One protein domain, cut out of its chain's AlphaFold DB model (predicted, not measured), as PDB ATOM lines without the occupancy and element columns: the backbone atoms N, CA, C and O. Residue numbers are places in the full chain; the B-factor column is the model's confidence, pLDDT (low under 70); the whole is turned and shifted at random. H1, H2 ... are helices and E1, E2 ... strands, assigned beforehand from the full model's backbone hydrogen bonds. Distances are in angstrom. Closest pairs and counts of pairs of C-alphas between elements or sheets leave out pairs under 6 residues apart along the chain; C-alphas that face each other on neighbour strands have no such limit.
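What this domain is: This is residues 47 to 70 and 84 to 161 of the 381 residues of an uncharacterized protein of Lentinula edodes (UniProt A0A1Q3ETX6). A strongly twisted sheet of six strands has one helix, H1, packed over one face, mostly over E5, E6 and E4, with no named helix on the other. A long link leads from E6 to H1, and its residues 127 to 133 stick out. The 102 printed residues hold E1 to E6 and then H1 along the chain; the sheet's order is E2, E1, E6, E5, E4, E3, all antiparallel. The class is mixed, helices and strands, with under half of the residues, 42, in named elements; the whole is compact, with a radius of gyration of the C-alphas of 13.9 A and spans of 43 by 31 by 22 A.

How they stand to each other: Look first at the hairpin of E5, residues 106 to 109, and E6, residues 118 to 121, where N 107 and O 120 are 2.8 A apart, within hydrogen-bond range. E5's other neighbour is E4, residues 93 to 98, with N 96 and O 106 at 2.8 A. Next comes edge strand E3, residues 85 to 90, with N 88 and O 95 at 3.0 A. E3, E4, E5 and E6 form a meander, each strand the antiparallel neighbour of the one before. E6's other neighbour is E1, residues 47 to 50, with N 48 and O 119 at 2.8 A. E1 makes a hairpin with edge strand E2, residues 60 to 62, where N 49 and O 61 are 3.1 A apart. H1, residues 142 to 156, is on one face of the sheet, giving two layers, one of helix and one of sheet; the closest C-alphas of H1 and E5, Ala 152 and Leu 108, are 7.0 A apart. In H1 every O i to N i+4 pair is within hydrogen-bond range.

Where its parts are: Find E1 beginning at C-alpha 47, (7.402, 48.381, 33.108). E3 runs 16.1 A and E4 16.4 A. H1 runs 20.6 A, ending at C-alpha 156, (-0.343, 47.766, 48.684).

The domain as a whole: The farthest C-alphas, Glu 113 and Thr 131, are 44.2 A apart. Residues 71 to 83 are not printed; C-alphas 70 and 84 lie 25.4 A apart across the cut. Look for pLDDT under 70 at residues 55, 65 and 68 to 70.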
ATOM      1  N   VAL A  47       7.429  47.423  32.000       94.56
ATOM      2  CA  VAL A  47       7.402  48.381  33.108       94.56
ATOM      3  C   VAL A  47       6.040  49.053  33.119       94.56
ATOM      4  O   VAL A  47       5.678  49.773  32.190       94.56
ATOM      5  N   LEU A  48       5.289  48.810  34.188       92.00
ATOM      6  CA  LEU A  48       3.981  49.407  34.411       92.00
ATOM      7  C   LEU A  48       4.133  50.512  35.443       92.00
ATOM      8  O   LEU A  48       4.571  50.266  36.572       92.00
ATOM      9  N   LYS A  49       3.758  51.727  35.049       91.50
ATOM     10  CA  LYS A  49       3.679  52.873  35.950       91.50
ATOM     11  C   LYS A  49       2.221  53.110  36.289       91.50
ATOM     12  O   LYS A  49       1.375  53.219  35.398       91.50
ATOM     13  N   LEU A  50       1.937  53.197  37.579       87.44
ATOM     14  CA  LEU A  50       0.620  53.593  38.049       87.44
ATOM     15  C   LEU A  50       0.517  55.116  38.022       87.44
ATOM     16  O   LEU A  50       1.499  55.819  38.259       87.44
ATOM     17  N   SER A  51      -0.656  55.648  37.687       85.50
ATOM     18  CA  SER A  51      -0.861  57.099  37.654       85.50
ATOM     19  C   SER A  51      -1.064  57.716  39.038       85.50
ATOM     20  O   SER A  51      -0.915  58.928  39.179       85.50
ATOM     21  N   SER A  52      -1.428  56.910  40.036       83.81
ATOM     22  CA  SER A  52      -1.745  57.351  41.392       83.81
ATOM     23  C   SER A  52      -0.997  56.515  42.429       83.81
ATOM     24  O   SER A  52      -0.464  55.441  42.151       83.81
ATOM     25  N   GLN A  53      -0.943  57.039  43.650       78.94
ATOM     26  CA  GLN A  53      -0.444  56.314  44.814       78.94
ATOM     27  C   GLN A  53      -1.480  55.304  45.332       78.94
ATOM     28  O   GLN A  53      -1.113  54.244  45.835       78.94
ATOM     29  N   SER A  54      -2.768  55.616  45.144       72.50
ATOM     30  CA  SER A  54      -3.884  54.691  45.343       72.50
ATOM     31  C   SER A  54      -3.989  53.772  44.128       72.50
ATOM     32  O   SER A  54      -4.200  54.236  43.004       72.50
ATOM     33  N   PHE A  55      -3.864  52.461  44.339       69.56
ATOM     34  CA  PHE A  55      -4.061  51.470  43.275       69.56
ATOM     35  C   PHE A  55      -5.491  51.477  42.720       69.56
ATOM     36  O   PHE A  55      -5.691  51.085  41.575       69.56
ATOM     37  N   LEU A  56      -6.474  51.920  43.510       72.56
ATOM     38  CA  LEU A  56      -7.888  51.910  43.124       72.56
ATOM     39  C   LEU A  56      -8.221  52.981  42.078       72.56
ATOM     40  O   LEU A  56      -9.096  52.764  41.247       72.56
ATOM     41  N   ASP A  57      -7.487  54.095  42.093       70.81
ATOM     42  CA  ASP A  57      -7.692  55.240  41.194       70.81
ATOM     43  C   ASP A  57      -6.593  55.338  40.125       70.81
ATOM     44  O   ASP A  57      -6.403  56.379  39.490       70.81
ATOM     45  N   SER A  58      -5.797  54.277  39.978       73.19
ATOM     46  CA  SER A  58      -4.655  54.262  39.075       73.19
ATOM     47  C   SER A  58      -5.038  53.763  37.689       73.19
ATOM     48  O   SER A  58      -5.406  52.604  37.509       73.19
ATOM     49  N   ASP A  59      -4.819  54.607  36.687       79.12
ATOM     50  CA  ASP A  59      -4.708  54.173  35.304       79.12
ATOM     51  C   ASP A  59      -3.347  53.507  35.110       79.12
ATOM     52  O   ASP A  59      -2.289  54.097  35.362       79.12
ATOM     53  N   ILE A  60      -3.369  52.266  34.632       79.19
ATOM     54  CA  ILE A  60      -2.154  51.515  34.327       79.19
ATOM     55  C   ILE A  60      -1.689  51.923  32.937       79.19
ATOM     56  O   ILE A  60      -2.354  51.645  31.933       79.19
ATOM     57  N   LYS A  61      -0.530  52.583  32.888       81.81
ATOM     58  CA  LYS A  61       0.135  52.947  31.638       81.81
ATOM     59  C   LYS A  61       1.392  52.113  31.481       81.81
ATOM     60  O   LYS A  61       2.224  52.009  32.382       81.81
ATOM     61  N   ASP A  62       1.505  51.521  30.308       82.69
ATOM     62  CA  ASP A  62       2.722  50.886  29.849       82.69
ATOM     63  C   ASP A  62       3.662  51.977  29.313       82.69
ATOM     64  O   ASP A  62       3.245  52.858  28.557       82.69
ATOM     65  N   ASP A  63       4.922  51.963  29.749       79.56
ATOM     66  CA  ASP A  63       5.902  52.991  29.370       79.56
ATOM     67  C   ASP A  63       6.220  52.942  27.863       79.56
ATOM     68  O   ASP A  63       6.591  53.953  27.260       79.56
ATOM     69  N   ILE A  64       6.040  51.770  27.243       78.50
ATOM     70  CA  ILE A  64       6.324  51.533  25.826       78.50
ATOM     71  C   ILE A  64       5.061  51.743  24.986       78.50
ATOM     72  O   ILE A  64       5.116  52.356  23.914       78.50
ATOM     73  N   SER A  65       3.910  51.252  25.456       69.75
ATOM     74  CA  SER A  65       2.648  51.357  24.723       69.75
ATOM     75  C   SER A  65       1.724  52.411  25.335       69.75
ATOM     76  O   SER A  65       1.231  52.294  26.448       69.75
ATOM     77  N   ARG A  66       1.409  53.461  24.567       71.06
ATOM     78  CA  ARG A  66       0.453  54.512  24.979       71.06
ATOM     79  C   ARG A  66      -1.009  54.031  25.010       71.06
ATOM     80  O   ARG A  66      -1.920  54.856  25.042       71.06
ATOM     81  N   VAL A  67      -1.242  52.723  24.935       73.31
ATOM     82  CA  VAL A  67      -2.568  52.113  24.822       73.31
ATOM     83  C   VAL A  67      -2.989  51.608  26.206       73.31
ATOM     84  O   VAL A  67      -2.246  50.833  26.805       73.31
ATOM     85  N   PRO A  68      -4.155  52.022  26.737       67.00
ATOM     86  CA  PRO A  68      -4.647  51.520  28.018       67.00
ATOM     87  C   PRO A  68      -4.911  50.008  27.937       67.00
ATOM     88  O   PRO A  68      -5.557  49.531  27.003       67.00
ATOM     89  N   LEU A  69      -4.395  49.254  28.913       63.06
ATOM     90  CA  LEU A  69      -4.335  47.784  28.862       63.06
ATOM     91  C   LEU A  69      -5.645  47.073  29.238       63.06
ATOM     92  O   LEU A  69      -5.831  45.908  28.895       63.06
ATOM     93  N   LEU A  70      -6.561  47.745  29.938       58.50
ATOM     94  CA  LEU A  70      -7.714  47.116  30.592       58.50
ATOM     95  C   LEU A  70      -9.049  47.640  30.047       58.50
ATOM     96  O   LEU A  70      -9.775  48.346  30.730       58.50
ATOM     97  N   PHE A  84       3.287  27.769  41.724       76.38
ATOM     98  CA  PHE A  84       3.708  28.121  43.075       76.38
ATOM     99  C   PHE A  84       4.574  29.377  43.010       76.38
ATOM    100  O   PHE A  84       5.786  29.311  42.786       76.38
ATOM    101  N   THR A  85       3.923  30.518  43.172       81.44
ATOM    102  CA  THR A  85       4.556  31.815  43.387       81.44
ATOM    103  C   THR A  85       4.645  32.118  44.876       81.44
ATOM    104  O   THR A  85       3.764  31.758  45.659       81.44
ATOM    105  N   PHE A  86       5.711  32.801  45.276       86.06
ATOM    106  CA  PHE A  86       5.841  33.359  46.616       86.06
ATOM    107  C   PHE A  86       6.348  34.798  46.537       86.06
ATOM    108  O   PHE A  86       7.002  35.189  45.567       86.06
ATOM    109  N   PHE A  87       5.998  35.580  47.554       86.19
ATOM    110  CA  PHE A  87       6.366  36.984  47.665       86.19
ATOM    111  C   PHE A  87       7.381  37.148  48.781       86.19
ATOM    112  O   PHE A  87       7.157  36.686  49.902       86.19
ATOM    113  N   GLU A  88       8.475  37.824  48.466       89.44
ATOM    114  CA  GLU A  88       9.500  38.208  49.425       89.44
ATOM    115  C   GLU A  88       9.503  39.730  49.578       89.44
ATOM    116  O   GLU A  88       9.419  40.474  48.599       89.44
ATOM    117  N   MET A  89       9.524  40.193  50.825       87.38
ATOM    118  CA  MET A  89       9.515  41.612  51.171       87.38
ATOM    119  C   MET A  89      10.939  42.051  51.504       87.38
ATOM    120  O   MET A  89      11.473  41.683  52.549       87.38
ATOM    121  N   GLU A  90      11.520  42.890  50.652       87.12
ATOM    122  CA  GLU A  90      12.840  43.494  50.844       87.12
ATOM    123  C   GLU A  90      12.685  45.013  51.008       87.12
ATOM    124  O   GLU A  90      12.668  45.789  50.048       87.12
ATOM    125  N   GLY A  91      12.517  45.465  52.254       89.31
ATOM    126  CA  GLY A  91      12.295  46.882  52.556       89.31
ATOM    127  C   GLY A  91      10.995  47.413  51.936       89.31
ATOM    128  O   GLY A  91       9.907  47.034  52.362       89.31
ATOM    129  N   CYS A  92      11.105  48.308  50.947       85.69
ATOM    130  CA  CYS A  92       9.966  48.878  50.202       85.69
ATOM    131  C   CYS A  92       9.702  48.173  48.860       85.69
ATOM    132  O   CYS A  92       8.932  48.671  48.033       85.69
ATOM    133  N   ARG A  93      10.369  47.043  48.610       90.94
ATOM    134  CA  ARG A  93      10.232  46.261  47.382       90.94
ATOM    135  C   ARG A  93       9.589  44.926  47.701       90.94
ATOM    136  O   ARG A  93       9.938  44.281  48.686       90.94
ATOM    137  N   ILE A  94       8.660  44.520  46.850       92.12
ATOM    138  CA  ILE A  94       8.058  43.193  46.899       92.12
ATOM    139  C   ILE A  94       8.534  42.437  45.669       92.12
ATOM    140  O   ILE A  94       8.288  42.859  44.538       92.12
ATOM    141  N   VAL A  95       9.228  41.329  45.890       93.38
ATOM    142  CA  VAL A  95       9.781  40.488  44.833       93.38
ATOM    143  C   VAL A  95       8.880  39.273  44.653       93.38
ATOM    144  O   VAL A  95       8.597  38.548  45.605       93.38
ATOM    145  N   LEU A  96       8.415  39.058  43.423       93.38
ATOM    146  CA  LEU A  96       7.667  37.874  43.026       93.38
ATOM    147  C   LEU A  96       8.624  36.832  42.452       93.38
ATOM    148  O   LEU A  96       9.230  37.042  41.397       93.38
ATOM    149  N   LEU A  97       8.704  35.689  43.123       92.31
ATOM    150  CA  LEU A  97       9.534  34.553  42.740       92.31
ATOM    151  C   LEU A  97       8.639  33.354  42.408       92.31
ATOM    152  O   LEU A  97       7.562  33.183  42.984       92.31
ATOM    153  N   ALA A  98       9.090  32.491  41.498       89.81
ATOM    154  CA  ALA A  98       8.521  31.154  41.349       89.81
ATOM    155  C   ALA A  98       9.624  30.114  41.368       89.81
ATOM    156  O   ALA A  98      10.714  30.339  40.852       89.81
ATOM    157  N   ALA A  99       9.293  28.932  41.881       84.50
ATOM    158  CA  ALA A  99      10.229  27.818  41.980       84.50
ATOM    159  C   ALA A  99      10.811  27.370  40.623       84.50
ATOM    160  O   ALA A  99      11.871  26.755  40.583       84.50
ATOM    161  N   SER A 100      10.113  27.657  39.518       82.94
ATOM    162  CA  SER A 100      10.545  27.291  38.164       82.94
ATOM    163  C   SER A 100      11.358  28.378  37.453       82.94
ATOM    164  O   SER A 100      11.915  28.095  36.393       82.94
ATOM    165  N   ALA A 101      11.398  29.604  37.980       85.19
ATOM    166  CA  ALA A 101      12.117  30.718  37.371       85.19
ATOM    167  C   ALA A 101      13.506  30.847  38.007       85.19
ATOM    168  O   ALA A 101      13.681  30.604  39.201       85.19
ATOM    169  N   LYS A 102      14.512  31.225  37.211       86.69
ATOM    170  CA  LYS A 102      15.892  31.382  37.709       86.69
ATOM    171  C   LYS A 102      16.091  32.705  38.461       86.69
ATOM    172  O   LYS A 102      17.108  32.880  39.127       86.69
ATOM    173  N   GLY A 103      15.150  33.635  38.343       88.88
ATOM    174  CA  GLY A 103      15.230  34.950  38.960       88.88
ATOM    175  C   GLY A 103      13.864  35.509  39.349       88.88
ATOM    176  O   GLY A 103      12.863  34.784  39.329       88.88
ATOM    177  N   PRO A 104      13.817  36.799  39.719       92.38
ATOM    178  CA  PRO A 104      12.560  37.476  39.994       92.38
ATOM    179  C   PRO A 104      11.714  37.521  38.725       92.38
ATOM    180  O   PRO A 104      12.184  37.915  37.661       92.38
ATOM    181  N   ILE A 105      10.447  37.142  38.845       93.56
ATOM    182  CA  ILE A 105       9.475  37.257  37.753       93.56
ATOM    183  C   ILE A 105       9.040  38.703  37.630       93.56
ATOM    184  O   ILE A 105       9.030  39.268  36.537       93.56
ATOM    185  N   ALA A 106       8.688  39.300  38.765       95.31
ATOM    186  CA  ALA A 106       8.284  40.684  38.851       95.31
ATOM    187  C   ALA A 106       8.794  41.312  40.148       95.31
ATOM    188  O   ALA A 106       8.958  40.633  41.159       95.31
ATOM    189  N   ILE A 107       9.029  42.615  40.113       95.06
ATOM    190  CA  ILE A 107       9.360  43.427  41.278       95.06
ATOM    191  C   ILE A 107       8.350  44.564  41.332       95.06
ATOM    192  O   ILE A 107       8.199  45.316  40.367       95.06
ATOM    193  N   LEU A 108       7.670  44.682  42.463       94.75
ATOM    194  CA  LEU A 108       6.835  45.822  42.799       94.75
ATOM    195  C   LEU A 108       7.648  46.760  43.687       94.75
ATOM    196  O   LEU A 108       7.982  46.439  44.829       94.75
ATOM    197  N   GLU A 109       7.959  47.931  43.156       94.25
ATOM    198  CA  GLU A 109       8.560  49.026  43.904       94.25
ATOM    199  C   GLU A 109       7.420  49.861  44.485       94.25
ATOM    200  O   GLU A 109       6.676  50.516  43.746       94.25
ATOM    201  N   ARG A 110       7.243  49.804  45.813       89.00
ATOM    202  CA  ARG A 110       6.234  50.624  46.483       89.00
ATOM    203  C   ARG A 110       6.641  52.084  46.317       89.00
ATOM    204  O   ARG A 110       7.763  52.460  46.655       89.00
ATOM    205  N   GLY A 111       5.734  52.881  45.764       83.31
ATOM    206  CA  GLY A 111       5.958  54.303  45.563       83.31
ATOM    207  C   GLY A 111       6.299  54.995  46.882       83.31
ATOM    208  O   GLY A 111       5.588  54.812  47.873       83.31
ATOM    209  N   ALA A 112       7.389  55.762  46.906       84.06
ATOM    210  CA  ALA A 112       7.629  56.727  47.976       84.06
ATOM    211  C   ALA A 112       6.621  57.884  47.851       84.06
ATOM    212  O   ALA A 112       5.953  58.007  46.830       84.06
ATOM    213  N   GLU A 113       6.524  58.768  48.845       80.69
ATOM    214  CA  GLU A 113       5.557  59.887  48.842       80.69
ATOM    215  C   GLU A 113       5.583  60.749  47.562       80.69
ATOM    216  O   GLU A 113       4.596  61.392  47.224       80.69
ATOM    217  N   THR A 114       6.696  60.745  46.827       83.62
ATOM    218  CA  THR A 114       6.901  61.547  45.616       83.62
ATOM    219  C   THR A 114       6.824  60.763  44.306       83.62
ATOM    220  O   THR A 114       6.831  61.381  43.240       83.62
ATOM    221  N   MET A 115       6.770  59.429  44.342       87.81
ATOM    222  CA  MET A 115       6.784  58.592  43.137       87.81
ATOM    223  C   MET A 115       5.668  57.551  43.178       87.81
ATOM    224  O   MET A 115       5.513  56.878  44.194       87.81
ATOM    225  N   PRO A 116       4.912  57.362  42.083       89.00
ATOM    226  CA  PRO A 116       3.894  56.327  42.044       89.00
ATOM    227  C   PRO A 116       4.529  54.928  42.102       89.00
ATOM    228  O   PRO A 116       5.700  54.767  41.744       89.00
ATOM    229  N   PRO A 117       3.776  53.900  42.523       91.12
ATOM    230  CA  PRO A 117       4.262  52.530  42.500       91.12
ATOM    231  C   PRO A 117       4.593  52.072  41.073       91.12
ATOM    232  O   PRO A 117       3.902  52.419  40.109       91.12
ATOM    233  N   ILE A 118       5.654  51.274  40.952       93.69
ATOM    234  CA  ILE A 118       6.149  50.760  39.671       93.69
ATOM    235  C   ILE A 118       6.218  49.241  39.744       93.69
ATOM    236  O   ILE A 118       6.789  48.680  40.680       93.69
ATOM    237  N   ILE A 119       5.673  48.572  38.732       95.19
ATOM    238  CA  ILE A 119       5.792  47.121  38.572       95.19
ATOM    239  C   ILE A 119       6.734  46.850  37.403       95.19
ATOM    240  O   ILE A 119       6.492  47.297  36.281       95.19
ATOM    241  N   LYS A 120       7.808  46.105  37.659       95.81
ATOM    242  CA  LYS A 120       8.790  45.673  36.658       95.81
ATOM    243  C   LYS A 120       8.685  44.167  36.484       95.81
ATOM    244  O   LYS A 120       8.854  43.442  37.458       95.81
ATOM    245  N   VAL A 121       8.427  43.692  35.274       95.12
ATOM    246  CA  VAL A 121       8.354  42.258  34.947       95.12
ATOM    247  C   VAL A 121       9.600  41.874  34.158       95.12
ATOM    248  O   VAL A 121       9.907  42.510  33.156       95.12
ATOM    249  N   PHE A 122      10.324  40.846  34.592       94.12
ATOM    250  CA  PHE A 122      11.624  40.440  34.031       94.12
ATOM    251  C   PHE A 122      11.565  39.124  33.254       94.12
ATOM    252  O   PHE A 122      12.350  38.895  32.321       94.12
ATOM    253  N   GLU A 123      10.644  38.246  33.645       91.44
ATOM    254  CA  GLU A 123      10.522  36.906  33.090       91.44
ATOM    255  C   GLU A 123       9.054  36.522  32.916       91.44
ATOM    256  O   GLU A 123       8.168  36.948  33.653       91.44
ATOM    257  N   THR A 124       8.798  35.708  31.900       88.31
ATOM    258  CA  THR A 124       7.469  35.215  31.557       88.31
ATOM    259  C   THR A 124       7.420  33.741  31.911       88.31
ATOM    260  O   THR A 124       8.236  32.970  31.411       88.31
ATOM    261  N   LEU A 125       6.448  33.319  32.716       83.31
ATOM    262  CA  LEU A 125       6.269  31.912  33.099       83.31
ATOM    263  C   LEU A 125       5.656  31.041  31.989       83.31
ATOM    264  O   LEU A 125       4.943  30.079  32.263       83.31
ATOM    265  N   HIS A 126       5.890  31.394  30.729       81.75
ATOM    266  CA  HIS A 126       5.355  30.637  29.614       81.75
ATOM    267  C   HIS A 126       6.129  29.327  29.486       81.75
ATOM    268  O   HIS A 126       7.342  29.330  29.255       81.75
ATOM    269  N   ASP A 127       5.429  28.202  29.604       80.69
ATOM    270  CA  ASP A 127       6.025  26.929  29.239       80.69
ATOM    271  C   ASP A 127       6.202  26.912  27.719       80.69
ATOM    272  O   ASP A 127       5.249  27.078  26.962       80.69
ATOM    273  N   LYS A 128       7.433  26.725  27.245       79.38
ATOM    274  CA  LYS A 128       7.730  26.600  25.809       79.38
ATOM    275  C   LYS A 128       6.977  25.444  25.137       79.38
ATOM    276  O   LYS A 128       6.933  25.394  23.912       79.38
ATOM    277  N   TYR A 129       6.427  24.518  25.922       80.56
ATOM    278  CA  TYR A 129       5.635  23.391  25.440       80.56
ATOM    279  C   TYR A 129       4.122  23.614  25.511       80.56
ATOM    280  O   TYR A 129       3.373  22.728  25.090       80.56
ATOM    281  N   ASP A 130       3.651  24.763  26.007       82.88
ATOM    282  CA  ASP A 130       2.227  25.063  25.940       82.88
ATOM    283  C   ASP A 130       1.844  25.403  24.494       82.88
ATOM    284  O   ASP A 130       2.334  26.357  23.891       82.88
ATOM    285  N   THR A 131       0.989  24.566  23.914       86.44
ATOM    286  CA  THR A 131       0.487  24.720  22.540       86.44
ATOM    287  C   THR A 131      -0.760  25.595  22.483       86.44
ATOM    288  O   THR A 131      -1.272  25.878  21.395       86.44
ATOM    289  N   ARG A 132      -1.283  26.016  23.640       83.62
ATOM    290  CA  ARG A 132      -2.486  26.838  23.711       83.62
ATOM    291  C   ARG A 132      -2.169  28.262  23.256       83.62
ATOM    292  O   ARG A 132      -1.177  28.840  23.694       83.62
ATOM    293  N   PRO A 133      -3.023  28.870  22.415       83.12
ATOM    294  CA  PRO A 133      -2.891  30.281  22.097       83.12
ATOM    295  C   PRO A 133      -3.149  31.092  23.371       83.12
ATOM    296  O   PRO A 133      -4.290  31.241  23.809       83.12
ATOM    297  N   MET A 134      -2.082  31.592  23.986       82.50
ATOM    298  CA  MET A 134      -2.175  32.502  25.120       82.50
ATOM    299  C   MET A 134      -2.327  33.938  24.633       82.50
ATOM    300  O   MET A 134      -1.708  34.362  23.657       82.50
ATOM    301  N   LEU A 135      -3.144  34.707  25.350       88.06
ATOM    302  CA  LEU A 135      -3.171  36.148  25.173       88.06
ATOM    303  C   LEU A 135      -1.916  36.732  25.818       88.06
ATOM    304  O   LEU A 135      -1.670  36.549  27.014       88.06
ATOM    305  N   VAL A 136      -1.118  37.413  25.004       90.25
ATOM    306  CA  VAL A 136       0.194  37.928  25.381       90.25
ATOM    307  C   VAL A 136       0.250  39.422  25.078       90.25
ATOM    308  O   VAL A 136      -0.088  39.847  23.974       90.25
ATOM    309  N   HIS A 137       0.710  40.211  26.047       89.56
ATOM    310  CA  HIS A 137       1.017  41.633  25.904       89.56
ATOM    311  C   HIS A 137       2.524  41.836  26.066       89.56
ATOM    312  O   HIS A 137       3.076  41.547  27.124       89.56
ATOM    313  N   GLN A 138       3.208  42.282  25.008       89.19
ATOM    314  CA  GLN A 138       4.672  42.477  24.995       89.19
ATOM    315  C   GLN A 138       5.490  41.258  25.471       89.19
ATOM    316  O   GLN A 138       6.499  41.376  26.159       89.19
ATOM    317  N   GLY A 139       5.044  40.052  25.122       89.12
ATOM    318  CA  GLY A 139       5.678  38.805  25.562       89.12
ATOM    319  C   GLY A 139       5.193  38.302  26.926       89.12
ATOM    320  O   GLY A 139       5.340  37.118  27.208       89.12
ATOM    321  N   VAL A 140       4.534  39.137  27.735       92.06
ATOM    322  CA  VAL A 140       3.990  38.766  29.047       92.06
ATOM    323  C   VAL A 140       2.564  38.227  28.920       92.06
ATOM    324  O   VAL A 140       1.711  38.820  28.267       92.06
ATOM    325  N   SER A 141       2.283  37.092  29.563       91.62
ATOM    326  CA  SER A 141       0.928  36.533  29.641       91.62
ATOM    327  C   SER A 141      -0.035  37.500  30.330       91.62
ATOM    328  O   SER A 141       0.263  37.975  31.427       91.62
ATOM    329  N   ILE A 142      -1.220  37.721  29.753       90.56
ATOM    330  CA  ILE A 142      -2.267  38.533  30.398       90.56
ATOM    331  C   ILE A 142      -2.690  37.927  31.745       90.56
ATOM    332  O   ILE A 142      -2.961  38.668  32.681       90.56
ATOM    333  N   LEU A 143      -2.682  36.597  31.886       89.44
ATOM    334  CA  LEU A 143      -2.996  35.944  33.165       89.44
ATOM    335  C   LEU A 143      -1.938  36.235  34.234       89.44
ATOM    336  O   LEU A 143      -2.270  36.445  35.397       89.44
ATOM    337  N   LEU A 144      -0.660  36.266  33.840       90.75
ATOM    338  CA  LEU A 144       0.419  36.652  34.750       90.75
ATOM    339  C   LEU A 144       0.280  38.124  35.142       90.75
ATOM    340  O   LEU A 144       0.466  38.461  36.305       90.75
ATOM    341  N   LEU A 145      -0.067  38.980  34.181       92.56
ATOM    342  CA  LEU A 145      -0.305  40.397  34.421       92.56
ATOM    343  C   LEU A 145      -1.445  40.605  35.423       92.56
ATOM    344  O   LEU A 145      -1.250  41.304  36.409       92.56
ATOM    345  N   ASP A 146      -2.590  39.954  35.215       91.50
ATOM    346  CA  ASP A 146      -3.739  40.004  36.126       91.50
ATOM    347  C   ASP A 146      -3.352  39.533  37.532       91.50
ATOM    348  O   ASP A 146      -3.565  40.237  38.514       91.50
ATOM    349  N   TYR A 147      -2.650  38.400  37.630       91.25
ATOM    350  CA  TYR A 147      -2.163  37.892  38.909       91.25
ATOM    351  C   TYR A 147      -1.230  38.876  39.631       91.25
ATOM    352  O   TYR A 147      -1.397  39.133  40.828       91.25
ATOM    353  N   VAL A 148      -0.252  39.446  38.918       91.75
ATOM    354  CA  VAL A 148       0.686  40.430  39.477       91.75
ATOM    355  C   VAL A 148      -0.055  41.693  39.902       91.75
ATOM    356  O   VAL A 148       0.206  42.200  40.988       91.75
ATOM    357  N   MET A 149      -0.998  42.175  39.093       90.69
ATOM    358  CA  MET A 149      -1.787  43.374  39.376       90.69
ATOM    359  C   MET A 149      -2.692  43.187  40.589       90.69
ATOM    360  O   MET A 149      -2.648  43.998  41.511       90.69
ATOM    361  N   VAL A 150      -3.468  42.102  40.626       90.69
ATOM    362  CA  VAL A 150      -4.341  41.767  41.758       90.69
ATOM    363  C   VAL A 150      -3.514  41.607  43.025       90.69
ATOM    364  O   VAL A 150      -3.892  42.127  44.074       90.69
ATOM    365  N   THR A 151      -2.363  40.941  42.947       89.25
ATOM    366  CA  THR A 151      -1.532  40.753  44.137       89.25
ATOM    367  C   THR A 151      -0.853  42.046  44.577       89.25
ATOM    368  O   THR A 151      -0.814  42.333  45.770       89.25
ATOM    369  N   ALA A 152      -0.369  42.862  43.639       88.50
ATOM    370  CA  ALA A 152       0.171  44.181  43.944       88.50
ATOM    371  C   ALA A 152      -0.882  45.050  44.633       88.50
ATOM    372  O   ALA A 152      -0.583  45.670  45.650       88.50
ATOM    373  N   LEU A 153      -2.120  45.024  44.138       87.62
ATOM    374  CA  LEU A 153      -3.247  45.717  44.742       87.62
ATOM    375  C   LEU A 153      -3.478  45.197  46.166       87.62
ATOM    376  O   LEU A 153      -3.367  45.978  47.099       87.62
ATOM    377  N   LEU A 154      -3.643  43.883  46.360       87.44
ATOM    378  CA  LEU A 154      -3.850  43.276  47.685       87.44
ATOM    379  C   LEU A 154      -2.732  43.577  48.696       87.44
ATOM    380  O   LEU A 154      -3.010  43.688  49.888       87.44
ATOM    381  N   LEU A 155      -1.480  43.680  48.247       86.44
ATOM    382  CA  LEU A 155      -0.329  43.941  49.118       86.44
ATOM    383  C   LEU A 155      -0.125  45.427  49.429       86.44
ATOM    384  O   LEU A 155       0.493  45.763  50.441       86.44
ATOM    385  N   THR A 156      -0.583  46.320  48.554       82.75
ATOM    386  CA  THR A 156      -0.343  47.766  48.684       82.75
ATOM    387  C   THR A 156      -1.465  48.481  49.406       82.75
ATOM    388  O   THR A 156      -1.182  49.402  50.173       82.75
ATOM    389  N   THR A 157      -2.699  48.035  49.200       82.69
ATOM    390  CA  THR A 157      -3.878  48.549  49.895       82.69
ATOM    391  C   THR A 157      -3.869  48.101  51.351       82.69
ATOM    392  O   THR A 157      -3.801  46.899  51.632       82.69
ATOM    393  N   ASP A 158      -3.963  49.047  52.283       81.38
ATOM    394  CA  ASP A 158      -4.171  48.711  53.692       81.38
ATOM    395  C   ASP A 158      -5.567  48.081  53.853       81.38
ATOM    396  O   ASP A 158      -6.537  48.486  53.205       81.38
ATOM    397  N   ILE A 159      -5.705  47.110  54.753       78.31
ATOM    398  CA  ILE A 159      -7.014  46.574  55.130       78.31
ATOM    399  C   ILE A 159      -7.955  47.688  55.608       78.31
ATOM    400  O   ILE A 159      -9.166  47.594  55.408       78.31
ATOM    401  N   GLN A 160      -7.410  48.762  56.191       74.81
ATOM    402  CA  GLN A 160      -8.190  49.944  56.551       74.81
ATOM    403  C   GLN A 160      -8.751  50.666  55.324       74.81
ATOM    404  O   GLN A 160      -9.911  51.056  55.359       74.81
ATOM    405  N   GLU A 161      -8.009  50.791  54.222       71.62
ATOM    406  CA  GLU A 161      -8.518  51.426  52.996       71.62
ATOM    407  C   GLU A 161      -9.690  50.630  52.412       71.62
ATOM    408  O   GLU A 161     -10.739  51.201  52.106       71.62
TER     409      GLU A 161